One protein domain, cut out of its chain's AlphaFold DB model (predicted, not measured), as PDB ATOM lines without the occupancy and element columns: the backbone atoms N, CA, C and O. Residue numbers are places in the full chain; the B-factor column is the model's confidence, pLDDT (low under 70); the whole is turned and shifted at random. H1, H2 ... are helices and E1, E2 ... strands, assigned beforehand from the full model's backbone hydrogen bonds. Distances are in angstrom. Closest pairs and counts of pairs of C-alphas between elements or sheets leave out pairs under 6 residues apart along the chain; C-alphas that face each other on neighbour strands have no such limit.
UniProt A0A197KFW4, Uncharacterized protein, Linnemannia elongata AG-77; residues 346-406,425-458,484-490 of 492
ATOM      1  N   ALA A 346     160.124 139.178 182.425       48.09
ATOM      2  CA  ALA A 346     159.734 138.747 183.768       48.09
ATOM      3  C   ALA A 346     158.260 139.062 184.098       48.09
ATOM      4  O   ALA A 346     157.580 138.246 184.717       48.09
ATOM      5  N   ASP A 347     157.741 140.196 183.625       50.16
ATOM      6  CA  ASP A 347     156.374 140.649 183.907       50.16
ATOM      7  C   ASP A 347     155.329 139.856 183.104       50.16
ATOM      8  O   ASP A 347     154.224 139.605 183.581       50.16
ATOM      9  N   ILE A 348     155.685 139.370 181.910       47.16
ATOM     10  CA  ILE A 348     154.820 138.492 181.095       47.16
ATOM     11  C   ILE A 348     154.523 137.178 181.834       47.16
ATOM     12  O   ILE A 348     153.417 136.646 181.728       47.16
ATOM     13  N   SER A 349     155.468 136.701 182.650       41.22
ATOM     14  CA  SER A 349     155.292 135.509 183.484       41.22
ATOM     15  C   SER A 349     154.254 135.684 184.601       41.22
ATOM     16  O   SER A 349     153.852 134.690 185.193       41.22
ATOM     17  N   THR A 350     153.811 136.916 184.896       47.84
ATOM     18  CA  THR A 350     152.709 137.186 185.842       47.84
ATOM     19  C   THR A 350     151.336 137.240 185.164       47.84
ATOM     20  O   THR A 350     150.316 137.051 185.822       47.84
ATOM     21  N   ILE A 351     151.299 137.475 183.846       49.12
ATOM     22  CA  ILE A 351     150.073 137.505 183.029       49.12
ATOM     23  C   ILE A 351     149.718 136.088 182.549       49.12
ATOM     24  O   ILE A 351     148.545 135.761 182.366       49.12
ATOM     25  N   TYR A 352     150.733 135.245 182.350       40.91
ATOM     26  CA  TYR A 352     150.594 133.851 181.947       40.91
ATOM     27  C   TYR A 352     150.776 132.910 183.148       40.91
ATOM     28  O   TYR A 352     151.889 132.747 183.639       40.91
ATOM     29  N   ASP A 353     149.699 132.250 183.586       50.25
ATOM     30  CA  ASP A 353     149.777 131.138 184.539       50.25
ATOM     31  C   ASP A 353     149.872 129.806 183.778       50.25
ATOM     32  O   ASP A 353     148.901 129.338 183.174       50.25
ATOM     33  N   ALA A 354     151.049 129.176 183.832       46.59
ATOM     34  CA  ALA A 354     151.314 127.872 183.221       46.59
ATOM     35  C   ALA A 354     150.401 126.744 183.751       46.59
ATOM     36  O   ALA A 354     150.321 125.678 183.134       46.59
ATOM     37  N   ASN A 355     149.705 126.965 184.875       45.06
ATOM     38  CA  ASN A 355     148.808 125.999 185.507       45.06
ATOM     39  C   ASN A 355     147.336 126.133 185.076       45.06
ATOM     40  O   ASN A 355     146.535 125.271 185.437       45.06
ATOM     41  N   VAL A 356     146.960 127.170 184.313       43.88
ATOM     42  CA  VAL A 356     145.544 127.493 184.007       43.88
ATOM     43  C   VAL A 356     145.132 127.105 182.570       43.88
ATOM     44  O   VAL A 356     143.975 127.253 182.182       43.88
ATOM     45  N   GLY A 357     146.040 126.531 181.771       45.59
ATOM     46  CA  GLY A 357     145.776 126.079 180.396       45.59
ATOM     47  C   GLY A 357     145.639 124.554 180.227       45.59
ATOM     48  O   GLY A 357     146.101 123.789 181.073       45.59
ATOM     49  N   PRO A 358     145.061 124.071 179.104       40.84
ATOM     50  CA  PRO A 358     144.836 122.642 178.846       40.84
ATOM     51  C   PRO A 358     146.114 121.787 178.743       40.84
ATOM     52  O   PRO A 358     146.009 120.559 178.743       40.84
ATOM     53  N   ARG A 359     147.315 122.388 178.694       43.72
ATOM     54  CA  ARG A 359     148.602 121.695 178.878       43.72
ATOM     55  C   ARG A 359     149.611 122.571 179.624       43.72
ATOM     56  O   ARG A 359     149.741 123.753 179.327       43.72
ATOM     57  N   LYS A 360     150.328 121.945 180.568       42.19
ATOM     58  CA  LYS A 360     151.419 122.519 181.370       42.19
ATOM     59  C   LYS A 360     152.623 122.782 180.469       42.19
ATOM     60  O   LYS A 360     153.352 121.857 180.120       42.19
ATOM     61  N   GLY A 361     152.781 124.023 180.044       39.03
ATOM     62  CA  GLY A 361     153.847 124.460 179.162       39.03
ATOM     63  C   GLY A 361     154.712 125.524 179.808       39.03
ATOM     64  O   GLY A 361     154.195 126.372 180.530       39.03
ATOM     65  N   HIS A 362     156.016 125.515 179.540       40.94
ATOM     66  CA  HIS A 362     156.891 126.591 179.999       40.94
ATOM     67  C   HIS A 362     156.861 127.757 178.999       40.94
ATOM     68  O   HIS A 362     156.908 127.571 177.780       40.94
ATOM     69  N   ALA A 363     156.772 128.987 179.507       42.59
ATOM     70  CA  ALA A 363     156.925 130.184 178.691       42.59
ATOM     71  C   ALA A 363     158.412 130.380 178.358       42.59
ATOM     72  O   ALA A 363     159.170 130.907 179.168       42.59
ATOM     73  N   MET A 364     158.854 129.971 177.169       45.81
ATOM     74  CA  MET A 364     160.145 130.412 176.638       45.81
ATOM     75  C   MET A 364     159.934 131.733 175.899       45.81
ATOM     76  O   MET A 364     159.583 131.792 174.717       45.81
ATOM     77  N   ILE A 365     160.133 132.820 176.642       49.84
ATOM     78  CA  ILE A 365     160.002 134.181 176.130       49.84
ATOM     79  C   ILE A 365     161.247 134.500 175.305       49.84
ATOM     80  O   ILE A 365     162.209 135.100 175.782       49.84
ATOM     81  N   GLN A 366     161.242 134.081 174.044       54.03
ATOM     82  CA  GLN A 366     162.210 134.567 173.076       54.03
ATOM     83  C   GLN A 366     161.750 135.953 172.620       54.03
ATOM     84  O   GLN A 366     160.754 136.072 171.915       54.03
ATOM     85  N   SER A 367     162.435 137.003 173.079       52.81
ATOM     86  CA  SER A 367     162.171 138.371 172.627       52.81
ATOM     87  C   SER A 367     162.774 138.568 171.239       52.81
ATOM     88  O   SER A 367     163.994 138.506 171.075       52.81
ATOM     89  N   ILE A 368     161.921 138.797 170.243       60.75
ATOM     90  CA  ILE A 368     162.351 139.162 168.890       60.75
ATOM     91  C   ILE A 368     162.148 140.669 168.736       60.75
ATOM     92  O   ILE A 368     161.025 141.168 168.844       60.75
ATOM     93  N   LYS A 369     163.244 141.396 168.498       57.88
ATOM     94  CA  LYS A 369     163.194 142.799 168.079       57.88
ATOM     95  C   LYS A 369     163.102 142.832 166.562       57.88
ATOM     96  O   LYS A 369     163.978 142.293 165.894       57.88
ATOM     97  N   VAL A 370     162.035 143.429 166.047       59.28
ATOM     98  CA  VAL A 370     161.816 143.583 164.606       59.28
ATOM     99  C   VAL A 370     162.106 145.034 164.249       59.28
ATOM    100  O   VAL A 370     161.320 145.925 164.587       59.28
ATOM    101  N   ASP A 371     163.253 145.268 163.611       56.97
ATOM    102  CA  ASP A 371     163.599 146.578 163.060       56.97
ATOM    103  C   ASP A 371     162.766 146.872 161.802       56.97
ATOM    104  O   ASP A 371     162.195 145.978 161.177       56.97
ATOM    105  N   THR A 372     162.674 148.148 161.415       53.66
ATOM    106  CA  THR A 372     161.844 148.633 160.293       53.66
ATOM    107  C   THR A 372     162.166 147.997 158.934       53.66
ATOM    108  O   THR A 372     161.351 148.091 158.012       53.66
ATOM    109  N   GLU A 373     163.326 147.359 158.796       55.34
ATOM    110  CA  GLU A 373     163.778 146.710 157.562       55.34
ATOM    111  C   GLU A 373     163.314 145.245 157.454       55.34
ATOM    112  O   GLU A 373     163.037 144.767 156.347       55.34
ATOM    113  N   ASP A 374     163.126 144.560 158.588       53.09
ATOM    114  CA  ASP A 374     162.700 143.162 158.647       53.09
ATOM    115  C   ASP A 374     161.172 143.059 158.568       53.09
ATOM    116  O   ASP A 374     160.436 143.199 159.543       53.09
ATOM    117  N   LYS A 375     160.660 142.803 157.361       62.41
ATOM    118  CA  LYS A 375     159.209 142.799 157.090       62.41
ATOM    119  C   LYS A 375     158.488 141.517 157.518       62.41
ATOM    120  O   LYS A 375     157.258 141.494 157.537       62.41
ATOM    121  N   SER A 376     159.222 140.445 157.812       67.31
ATOM    122  CA  SER A 376     158.652 139.144 158.175       67.31
ATOM    123  C   SER A 376     159.682 138.244 158.846       67.31
ATOM    124  O   SER A 376     160.823 138.181 158.398       67.31
ATOM    125  N   PHE A 377     159.253 137.466 159.832       69.44
ATOM    126  CA  PHE A 377     160.052 136.415 160.456       69.44
ATOM    127  C   PHE A 377     159.166 135.195 160.730       69.44
ATOM    128  O   PHE A 377     157.945 135.309 160.848       69.44
ATOM    129  N   GLY A 378     159.780 134.016 160.797       72.06
ATOM    130  CA  GLY A 378     159.104 132.775 161.169       72.06
ATOM    131  C   GLY A 378     159.356 132.444 162.636       72.06
ATOM    132  O   GLY A 378     160.485 132.558 163.104       72.06
ATOM    133  N   MET A 379     158.320 131.994 163.342       71.06
ATOM    134  CA  MET A 379     158.442 131.398 164.675       71.06
ATOM    135  C   MET A 379     157.985 129.946 164.611       71.06
ATOM    136  O   MET A 379     156.954 129.648 164.007       71.06
ATOM    137  N   ASN A 380     158.747 129.050 165.233       68.88
ATOM    138  CA  ASN A 380     158.347 127.658 165.382       68.88
ATOM    139  C   ASN A 380     157.707 127.472 166.761       68.88
ATOM    140  O   ASN A 380     158.395 127.527 167.777       68.88
ATOM    141  N   LEU A 381     156.389 127.281 166.776       67.06
ATOM    142  CA  LEU A 381     155.615 127.038 167.987       67.06
ATOM    143  C   LEU A 381     155.657 125.535 168.302       67.06
ATOM    144  O   LEU A 381     154.841 124.761 167.802       67.06
ATOM    145  N   GLY A 382     156.662 125.107 169.065       63.84
ATOM    146  CA  GLY A 382     156.779 123.720 169.521       63.84
ATOM    147  C   GLY A 382     155.841 123.406 170.694       63.84
ATOM    148  O   GLY A 382     155.432 124.301 171.427       63.84
ATOM    149  N   CYS A 383     155.568 122.123 170.945       62.00
ATOM    150  CA  CYS A 383     154.755 121.663 172.086       62.00
ATOM    151  C   CYS A 383     155.394 121.917 173.468       62.00
ATOM    152  O   CYS A 383     154.819 121.563 174.492       62.00
ATOM    153  N   GLU A 384     156.603 122.468 173.511       61.41
ATOM    154  CA  GLU A 384     157.325 122.783 174.745       61.41
ATOM    155  C   GLU A 384     157.195 124.264 175.115       61.41
ATOM    156  O   GLU A 384     157.303 124.618 176.286       61.41
ATOM    157  N   THR A 385     156.930 125.130 174.126       62.00
ATOM    158  CA  THR A 385     156.840 126.580 174.304       62.00
ATOM    159  C   THR A 385     155.512 127.114 173.798       62.00
ATOM    160  O   THR A 385     155.228 127.089 172.604       62.00
ATOM    161  N   TYR A 386     154.734 127.686 174.711       72.81
ATOM    162  CA  TYR A 386     153.374 128.138 174.418       72.81
ATOM    163  C   TYR A 386     153.219 129.655 174.427       72.81
ATOM    164  O   TYR A 386     152.135 130.145 174.142       72.81
ATOM    165  N   ALA A 387     154.272 130.407 174.749       80.12
ATOM    166  CA  ALA A 387     154.215 131.856 174.875       80.12
ATOM    167  C   ALA A 387     155.463 132.518 174.289       80.12
ATOM    168  O   ALA A 387     156.585 132.134 174.621       80.12
ATOM    169  N   HIS A 388     155.269 133.544 173.461       79.56
ATOM    170  CA  HIS A 388     156.339 134.336 172.854       79.56
ATOM    171  C   HIS A 388     156.071 135.830 172.977       79.56
ATOM    172  O   HIS A 388     154.919 136.251 173.050       79.56
ATOM    173  N   SER A 389     157.133 136.636 172.963       83.50
ATOM    174  CA  SER A 389     157.032 138.094 173.003       83.50
ATOM    175  C   SER A 389     157.813 138.724 171.860       83.50
ATOM    176  O   SER A 389     158.959 138.361 171.602       83.50
ATOM    177  N   ILE A 390     157.206 139.684 171.177       83.94
ATOM    178  CA  ILE A 390     157.834 140.438 170.096       83.94
ATOM    179  C   ILE A 390     157.701 141.928 170.378       83.94
ATOM    180  O   ILE A 390     156.664 142.395 170.854       83.94
ATOM    181  N   SER A 391     158.747 142.683 170.068       84.94
ATOM    182  CA  SER A 391     158.726 144.141 170.145       84.94
ATOM    183  C   SER A 391     158.804 144.715 168.739       84.94
ATOM    184  O   SER A 391     159.711 144.376 167.977       84.94
ATOM    185  N   VAL A 392     157.855 145.585 168.402       84.00
ATOM    186  CA  VAL A 392     157.751 146.206 167.078       84.00
ATOM    187  C   VAL A 392     157.923 147.718 167.165       84.00
ATOM    188  O   VAL A 392     157.590 148.348 168.174       84.00
ATOM    189  N   HIS A 393     158.442 148.304 166.086       84.75
ATOM    190  CA  HIS A 393     158.662 149.743 165.984       84.75
ATOM    191  C   HIS A 393     157.359 150.546 166.144       84.75
ATOM    192  O   HIS A 393     156.273 150.082 165.786       84.75
ATOM    193  N   LYS A 394     157.467 151.792 166.623       84.94
ATOM    194  CA  LYS A 394     156.311 152.676 166.846       84.94
ATOM    195  C   LYS A 394     155.481 152.940 165.592       84.94
ATOM    196  O   LYS A 394     154.281 153.177 165.705       84.94
ATOM    197  N   ASP A 395     156.089 152.856 164.413       84.31
ATOM    198  CA  ASP A 395     155.423 153.123 163.133       84.31
ATOM    199  C   ASP A 395     154.627 151.920 162.607       84.31
ATOM    200  O   ASP A 395     153.860 152.051 161.651       84.31
ATOM    201  N   ALA A 396     154.755 150.747 163.235       83.88
ATOM    202  CA  ALA A 396     153.962 149.580 162.879       83.88
ATOM    203  C   ALA A 396     152.490 149.801 163.272       83.88
ATOM    204  O   ALA A 396     152.119 149.752 164.445       83.88
ATOM    205  N   ALA A 397     151.634 150.045 162.278       86.50
ATOM    206  CA  ALA A 397     150.194 150.202 162.486       86.50
ATOM    207  C   ALA A 397     149.463 148.855 162.623       86.50
ATOM    208  O   ALA A 397     148.398 148.785 163.237       86.50
ATOM    209  N   SER A 398     150.015 147.786 162.049       89.81
ATOM    210  CA  SER A 398     149.437 146.445 162.087       89.81
ATOM    211  C   SER A 398     150.504 145.360 161.956       89.81
ATOM    212  O   SER A 398     151.608 145.609 161.470       89.81
ATOM    213  N   VAL A 399     150.155 144.144 162.376       89.38
ATOM    214  CA  VAL A 399     150.934 142.919 162.154       89.38
ATOM    215  C   VAL A 399     150.064 141.911 161.420       89.38
ATOM    216  O   VAL A 399     148.864 141.810 161.666       89.38
ATOM    217  N   THR A 400     150.670 141.158 160.507       89.00
ATOM    218  CA  THR A 400     150.006 140.038 159.840       89.00
ATOM    219  C   THR A 400     150.486 138.735 160.463       89.00
ATOM    220  O   THR A 400     151.685 138.472 160.497       89.00
ATOM    221  N   VAL A 401     149.549 137.925 160.946       88.75
ATOM    222  CA  VAL A 401     149.805 136.608 161.532       88.75
ATOM    223  C   VAL A 401     149.273 135.543 160.584       88.75
ATOM    224  O   VAL A 401     148.114 135.591 160.166       88.75
ATOM    225  N   ILE A 402     150.126 134.578 160.244       88.25
ATOM    226  CA  ILE A 402     149.796 133.456 159.362       88.25
ATOM    227  C   ILE A 402     150.156 132.170 160.111       88.25
ATOM    228  O   ILE A 402     151.321 131.770 160.105       88.25
ATOM    229  N   PRO A 403     149.198 131.524 160.799       84.56
ATOM    230  CA  PRO A 403     149.459 130.258 161.464       84.56
ATOM    231  C   PRO A 403     149.728 129.175 160.414       84.56
ATOM    232  O   PRO A 403     148.872 128.847 159.584       84.56
ATOM    233  N   LEU A 404     150.942 128.630 160.433       82.06
ATOM    234  CA  LEU A 404     151.358 127.583 159.511       82.06
ATOM    235  C   LEU A 404     151.193 126.222 160.175       82.06
ATOM    236  O   LEU A 404     151.849 125.920 161.169       82.06
ATOM    237  N   LEU A 405     150.322 125.388 159.608       74.94
ATOM    238  CA  LEU A 405     150.237 123.989 160.001       74.94
ATOM    239  C   LEU A 405     151.479 123.252 159.504       74.94
ATOM    240  O   LEU A 405     151.899 123.427 158.359       74.94
ATOM    241  N   ALA A 406     152.045 122.403 160.360       71.94
ATOM    242  CA  ALA A 406     153.117 121.507 159.958       71.94
ATOM    243  C   ALA A 406     152.652 120.633 158.782       71.94
ATOM    244  O   ALA A 406     151.520 120.149 158.776       71.94
ATOM    245  N   ARG A 425     139.254 138.912 172.049       92.38
ATOM    246  CA  ARG A 425     138.241 138.997 170.980       92.38
ATOM    247  C   ARG A 425     138.608 138.120 169.796       92.38
ATOM    248  O   ARG A 425     139.666 138.304 169.204       92.38
ATOM    249  N   LYS A 426     137.711 137.211 169.409       93.56
ATOM    250  CA  LYS A 426     137.908 136.344 168.242       93.56
ATOM    251  C   LYS A 426     138.018 137.178 166.965       93.56
ATOM    252  O   LYS A 426     137.129 137.972 166.661       93.56
ATOM    253  N   LEU A 427     139.089 136.962 166.213       93.56
ATOM    254  CA  LEU A 427     139.316 137.563 164.909       93.56
ATOM    255  C   LEU A 427     138.766 136.671 163.798       93.56
ATOM    256  O   LEU A 427     138.854 135.440 163.847       93.56
ATOM    257  N   MET A 428     138.238 137.320 162.765       93.62
ATOM    258  CA  MET A 428     137.929 136.669 161.498       93.62
ATOM    259  C   MET A 428     139.173 136.692 160.602       93.62
ATOM    260  O   MET A 428     139.900 137.690 160.617       93.62
ATOM    261  N   PRO A 429     139.428 135.630 159.817       92.06
ATOM    262  CA  PRO A 429     140.471 135.661 158.801       92.06
ATOM    263  C   PRO A 429     140.254 136.836 157.843       92.06
ATOM    264  O   PRO A 429     139.142 137.050 157.358       92.06
ATOM    265  N   THR A 430     141.315 137.586 157.559       92.12
ATOM    266  CA  THR A 430     141.317 138.670 156.566       92.12
ATOM    267  C   THR A 430     141.690 138.173 155.172       92.12
ATOM    268  O   THR A 430     141.461 138.874 154.190       92.12
ATOM    269  N   GLY A 431     142.229 136.955 155.067       90.00
ATOM    270  CA  GLY A 431     142.552 136.335 153.791       90.00
ATOM    271  C   GLY A 431     142.955 134.870 153.908       90.00
ATOM    272  O   GLY A 431     142.943 134.271 154.985       90.00
ATOM    273  N   LEU A 432     143.332 134.311 152.763       87.19
ATOM    274  CA  LEU A 432     143.867 132.966 152.603       87.19
ATOM    275  C   LEU A 432     145.129 133.049 151.746       87.19
ATOM    276  O   LEU A 432     145.124 133.706 150.706       87.19
ATOM    277  N   VAL A 433     146.194 132.376 152.170       85.50
ATOM    278  CA  VAL A 433     147.441 132.263 151.407       85.50
ATOM    279  C   VAL A 433     147.827 130.798 151.259       85.50
ATOM    280  O   VAL A 433     147.760 130.034 152.217       85.50
ATOM    281  N   ALA A 434     148.233 130.399 150.059       79.00
ATOM    282  CA  ALA A 434     148.842 129.098 149.817       79.00
ATOM    283  C   ALA A 434     150.361 129.273 149.763       79.00
ATOM    284  O   ALA A 434     150.864 130.167 149.076       79.00
ATOM    285  N   LEU A 435     151.101 128.444 150.497       73.56
ATOM    286  CA  LEU A 435     152.560 128.503 150.465       73.56
ATOM    287  C   LEU A 435     153.092 127.785 149.218       73.56
ATOM    288  O   LEU A 435     152.593 126.708 148.898       73.56
ATOM    289  N   PRO A 436     154.153 128.284 148.556       70.69
ATOM    290  CA  PRO A 436     154.735 127.610 147.392       70.69
ATOM    291  C   PRO A 436     155.185 126.170 147.672       70.69
ATOM    292  O   PRO A 436     155.114 125.319 146.792       70.69
ATOM    293  N   SER A 437     155.622 125.884 148.903       66.19
ATOM    294  CA  SER A 437     156.016 124.539 149.328       66.19
ATOM    295  C   SER A 437     154.825 123.598 149.549       66.19
ATOM    296  O   SER A 437     155.001 122.387 149.512       66.19
ATOM    297  N   HIS A 438     153.627 124.142 149.791       68.12
ATOM    298  CA  HIS A 438     152.394 123.393 150.055       68.12
ATOM    299  C   HIS A 438     151.187 124.110 149.419       68.12
ATOM    300  O   HIS A 438     150.326 124.629 150.132       68.12
ATOM    301  N   PRO A 439     151.103 124.168 148.077       71.56
ATOM    302  CA  PRO A 439     150.113 124.996 147.385       71.56
ATOM    303  C   PRO A 439     148.670 124.506 147.579       71.56
ATOM    304  O   PRO A 439     147.725 125.252 147.342       71.56
ATOM    305  N   SER A 440     148.492 123.259 148.016       69.62
ATOM    306  CA  SER A 440     147.191 122.661 148.313       69.62
ATOM    307  C   SER A 440     146.620 123.065 149.675       69.62
ATOM    308  O   SER A 440     145.456 122.784 149.943       69.62
ATOM    309  N   ILE A 441     147.425 123.687 150.545       69.69
ATOM    310  CA  ILE A 441     147.038 124.049 151.911       69.69
ATOM    311  C   ILE A 441     146.760 125.550 151.949       69.69
ATOM    312  O   ILE A 441     147.668 126.373 151.829       69.69
ATOM    313  N   GLY A 442     145.492 125.913 152.136       78.69
ATOM    314  CA  GLY A 442     145.107 127.295 152.413       78.69
ATOM    315  C   GLY A 442     145.400 127.651 153.869       78.69
ATOM    316  O   GLY A 442     144.834 127.044 154.777       78.69
ATOM    317  N   HIS A 443     146.263 128.636 154.102       83.62
ATOM    318  CA  HIS A 443     146.553 129.181 155.426       83.62
ATOM    319  C   HIS A 443     145.756 130.461 155.649       83.62
ATOM    320  O   HIS A 443     145.825 131.393 154.846       83.62
ATOM    321  N   HIS A 444     144.998 130.522 156.745       88.31
ATOM    322  CA  HIS A 444     144.287 131.739 157.122       88.31
ATOM    323  C   HIS A 444     145.272 132.851 157.484       88.31
ATOM    324  O   HIS A 444     146.229 132.641 158.229       88.31
ATOM    325  N   VAL A 445     145.000 134.042 156.966       90.31
ATOM    326  CA  VAL A 445     145.748 135.265 157.245       90.31
ATOM    327  C   VAL A 445     144.928 136.112 158.206       90.31
ATOM    328  O   VAL A 445     143.725 136.281 158.002       90.31
ATOM    329  N   TYR A 446     145.570 136.646 159.240       93.94
ATOM    330  CA  TYR A 446     144.948 137.539 160.214       93.94
ATOM    331  C   TYR A 446     145.727 138.848 160.269       93.94
ATOM    332  O   TYR A 446     146.918 138.854 160.571       93.94
ATOM    333  N   THR A 447     145.061 139.964 159.990       92.38
ATOM    334  CA  THR A 447     145.653 141.301 160.126       92.38
ATOM    335  C   THR A 447     145.217 141.910 161.450       92.38
ATOM    336  O   THR A 447     144.030 142.134 161.677       92.38
ATOM    337  N   ILE A 448     146.185 142.173 162.320       92.94
ATOM    338  CA  ILE A 448     145.979 142.621 163.693       92.94
ATOM    339  C   ILE A 448     146.377 144.097 163.774       92.94
ATOM    340  O   ILE A 448     147.563 144.406 163.633       92.94
ATOM    341  N   PRO A 449     145.426 145.029 163.964       91.88
ATOM    342  CA  PRO A 449     145.760 146.427 164.192       91.88
ATOM    343  C   PRO A 449     146.454 146.572 165.545       91.88
ATOM    344  O   PRO A 449     146.003 146.007 166.545       91.88
ATOM    345  N   LEU A 450     147.539 147.344 165.579       89.38
ATOM    346  CA  LEU A 450     148.323 147.560 166.786       89.38
ATOM    347  C   LEU A 450     148.035 148.928 167.390       89.38
ATOM    348  O   LEU A 450     148.195 149.967 166.745       89.38
ATOM    349  N   THR A 451     147.702 148.938 168.673       89.56
ATOM    350  CA  THR A 451     147.710 150.147 169.499       89.56
ATOM    351  C   THR A 451     149.057 150.278 170.211       89.56
ATOM    352  O   THR A 451     149.716 149.261 170.428       89.56
ATOM    353  N   PRO A 452     149.503 151.495 170.572       89.69
ATOM    354  CA  PRO A 452     150.658 151.652 171.455       89.69
ATOM    355  C   PRO A 452     150.493 150.816 172.734       89.69
ATOM    356  O   PRO A 452     149.398 150.783 173.301       89.69
ATOM    357  N   GLY A 453     151.568 150.161 173.179       89.50
ATOM    358  CA  GLY A 453     151.538 149.251 174.327       89.50
ATOM    359  C   GLY A 453     151.460 147.773 173.936       89.50
ATOM    360  O   GLY A 453     151.893 147.382 172.849       89.50
ATOM    361  N   LEU A 454     150.934 146.954 174.851       89.38
ATOM    362  CA  LEU A 454     150.851 145.506 174.693       89.38
ATOM    363  C   LEU A 454     149.572 145.099 173.953       89.38
ATOM    364  O   LEU A 454     148.466 145.484 174.328       89.38
ATOM    365  N   THR A 455     149.727 144.265 172.931       92.19
ATOM    366  CA  THR A 455     148.643 143.520 172.287       92.19
ATOM    367  C   THR A 455     148.866 142.033 172.520       92.19
ATOM    368  O   THR A 455     149.916 141.506 172.160       92.19
ATOM    369  N   THR A 456     147.881 141.347 173.089       91.56
ATOM    370  CA  THR A 456     147.927 139.896 173.287       91.56
ATOM    371  C   THR A 456     147.200 139.201 172.148       91.56
ATOM    372  O   THR A 456     146.079 139.581 171.792       91.56
ATOM    373  N   VAL A 457     147.836 138.187 171.573       91.62
ATOM    374  CA  VAL A 457     147.289 137.364 170.499       91.62
ATOM    375  C   VAL A 457     147.262 135.909 170.948       91.62
ATOM    376  O   VAL A 457     148.314 135.312 171.162       91.62
ATOM    377  N   ASP A 458     146.067 135.327 171.031       90.88
ATOM    378  CA  ASP A 458     145.882 133.928 171.424       90.88
ATOM    379  C   ASP A 458     145.538 133.103 170.188       90.88
ATOM    380  O   ASP A 458     144.584 133.404 169.466       90.88
ATOM    381  N   PHE A 484     150.296 131.724 172.867       86.12
ATOM    382  CA  PHE A 484     150.217 133.133 173.216       86.12
ATOM    383  C   PHE A 484     151.343 133.898 172.531       86.12
ATOM    384  O   PHE A 484     152.514 133.515 172.588       86.12
ATOM    385  N   LEU A 485     150.992 135.008 171.899       87.56
ATOM    386  CA  LEU A 485     151.930 135.950 171.315       87.56
ATOM    387  C   LEU A 485     151.667 137.338 171.895       87.56
ATOM    388  O   LEU A 485     150.624 137.949 171.671       87.56
ATOM    389  N   PHE A 486     152.646 137.838 172.632       88.69
ATOM    390  CA  PHE A 486     152.660 139.161 173.232       88.69
ATOM    391  C   PHE A 486     153.363 140.125 172.277       88.69
ATOM    392  O   PHE A 486     154.545 139.973 171.992       88.69
ATOM    393  N   ILE A 487     152.641 141.104 171.742       89.31
ATOM    394  CA  ILE A 487     153.167 142.085 170.789       89.31
ATOM    395  C   ILE A 487     153.256 143.434 171.491       89.31
ATOM    396  O   ILE A 487     152.241 144.091 171.715       89.31
ATOM    397  N   GLN A 488     154.467 143.865 171.821       90.31
ATOM    398  CA  GLN A 488     154.724 145.186 172.377       90.31
ATOM    399  C   GLN A 488     155.020 146.170 171.242       90.31
ATOM    400  O   GLN A 488     156.065 146.088 170.596       90.31
ATOM    401  N   ARG A 489     154.125 147.134 171.007       88.38
ATOM    402  CA  ARG A 489     154.406 148.266 170.117       88.38
ATOM    403  C   ARG A 489     155.117 149.358 170.904       88.38
ATOM    404  O   ARG A 489     154.539 149.931 171.833       88.38
ATOM    405  N   ASN A 490     156.357 149.651 170.517       84.00
ATOM    406  CA  ASN A 490     157.158 150.692 171.153       84.00
ATOM    407  C   ASN A 490     156.464 152.054 171.017       84.00
ATOM    408  O   ASN A 490     155.891 152.376 169.979       84.00
TER     409      ASN A 490
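Overview. This is residues 346 to 406, 425 to 458 and 484 to 490 of the 492 residues of an uncharacterized protein of Linnemannia elongata AG-77 (UniProt A0A197KFW4). A twisted four-stranded sheet, E1, E2, E8 and E7, makes one wall, and a second sheet, E3, E6 and E5, is only partly face to face with it: E3 and residues 446 to 449 of E6 stand opposite the first sheet, while the hairpin of E5 and E6 swings away to one end of the longest axis. H1 sits at the other end and only grazes the first sheet. The printed part has 102 residues, with one named helix and eight named strands in the order H1, E1 to E8; the class is mostly strand. The first sheet is mixed, in the order E1, E2, E8, E7, and the second, in the order E3, E6, E5, is antiparallel. The whole is compact, with a radius of gyration of the C-alphas of 14.5 A and spans of 39 by 34 by 25 A.

Arrangement. The first sheet holds E1, residues 367 to 370, E2, 387 to 392, E8, 484 to 489, and E7, 453 to 458; it is twisted, its C-alphas up to 4.1 A off the best plane. E1 and E2 are parallel, with N 391 and O 368 at 3.0 A. E2 and E8 are parallel, with N 390 and O 486 at 2.8 A. E8 and E7 are antiparallel, with N 487 and O 455 at 2.8 A. In the other sheet E6, residues 438 to 449, bends by 84 degrees at residue 441. Its pairing is staggered: residues 446 to 449 pair with E3, residues 398 to 401, antiparallel, with N 401 and O 446 at 2.8 A, and residues 438 to 445 pair with E5, residues 431 to 435, in a hairpin, with N 443 and O 433 at 2.8 A. E3 and E8 are apart. E4, residues 425 to 427, pairs with no named strand and is near E7. H1, residues 346 to 351, only just is on the first sheet, grazing it with residues 348 to 349; 0 of its 2 O i to N i+4 pairs but 3 of its 3 O i to N i+3 pairs are within hydrogen-bond range.

Along the chain. H1 begins with C-alpha 346 at (159.734, 138.747, 183.768). E2 is 16.7 A long, E7 16.6 A, E8 16.0 A and E5 13.1 A. E6, the longest strand, runs 27.8 A from C-alpha 438 at (152.394, 123.393, 150.055) to C-alpha 449. E8 ends with C-alpha 489 at (154.406, 148.266, 170.117). E1, E3 and E4 are shorter.

Size, cuts and confidence. The two C-alphas farthest apart, of Asp 347 and Ser 440, are 40.9 A from each other. Residues 407 to 424 and 459 to 483 are not printed, with C-alpha gaps of 25.5 A and 4.8 A. The links H1 to E1 and E1 to E2 are long. Mean pLDDT of the printed part is 72.7; residues 346 to 377, 380 to 385, 437 to 438 and 440 to 441 are under 70.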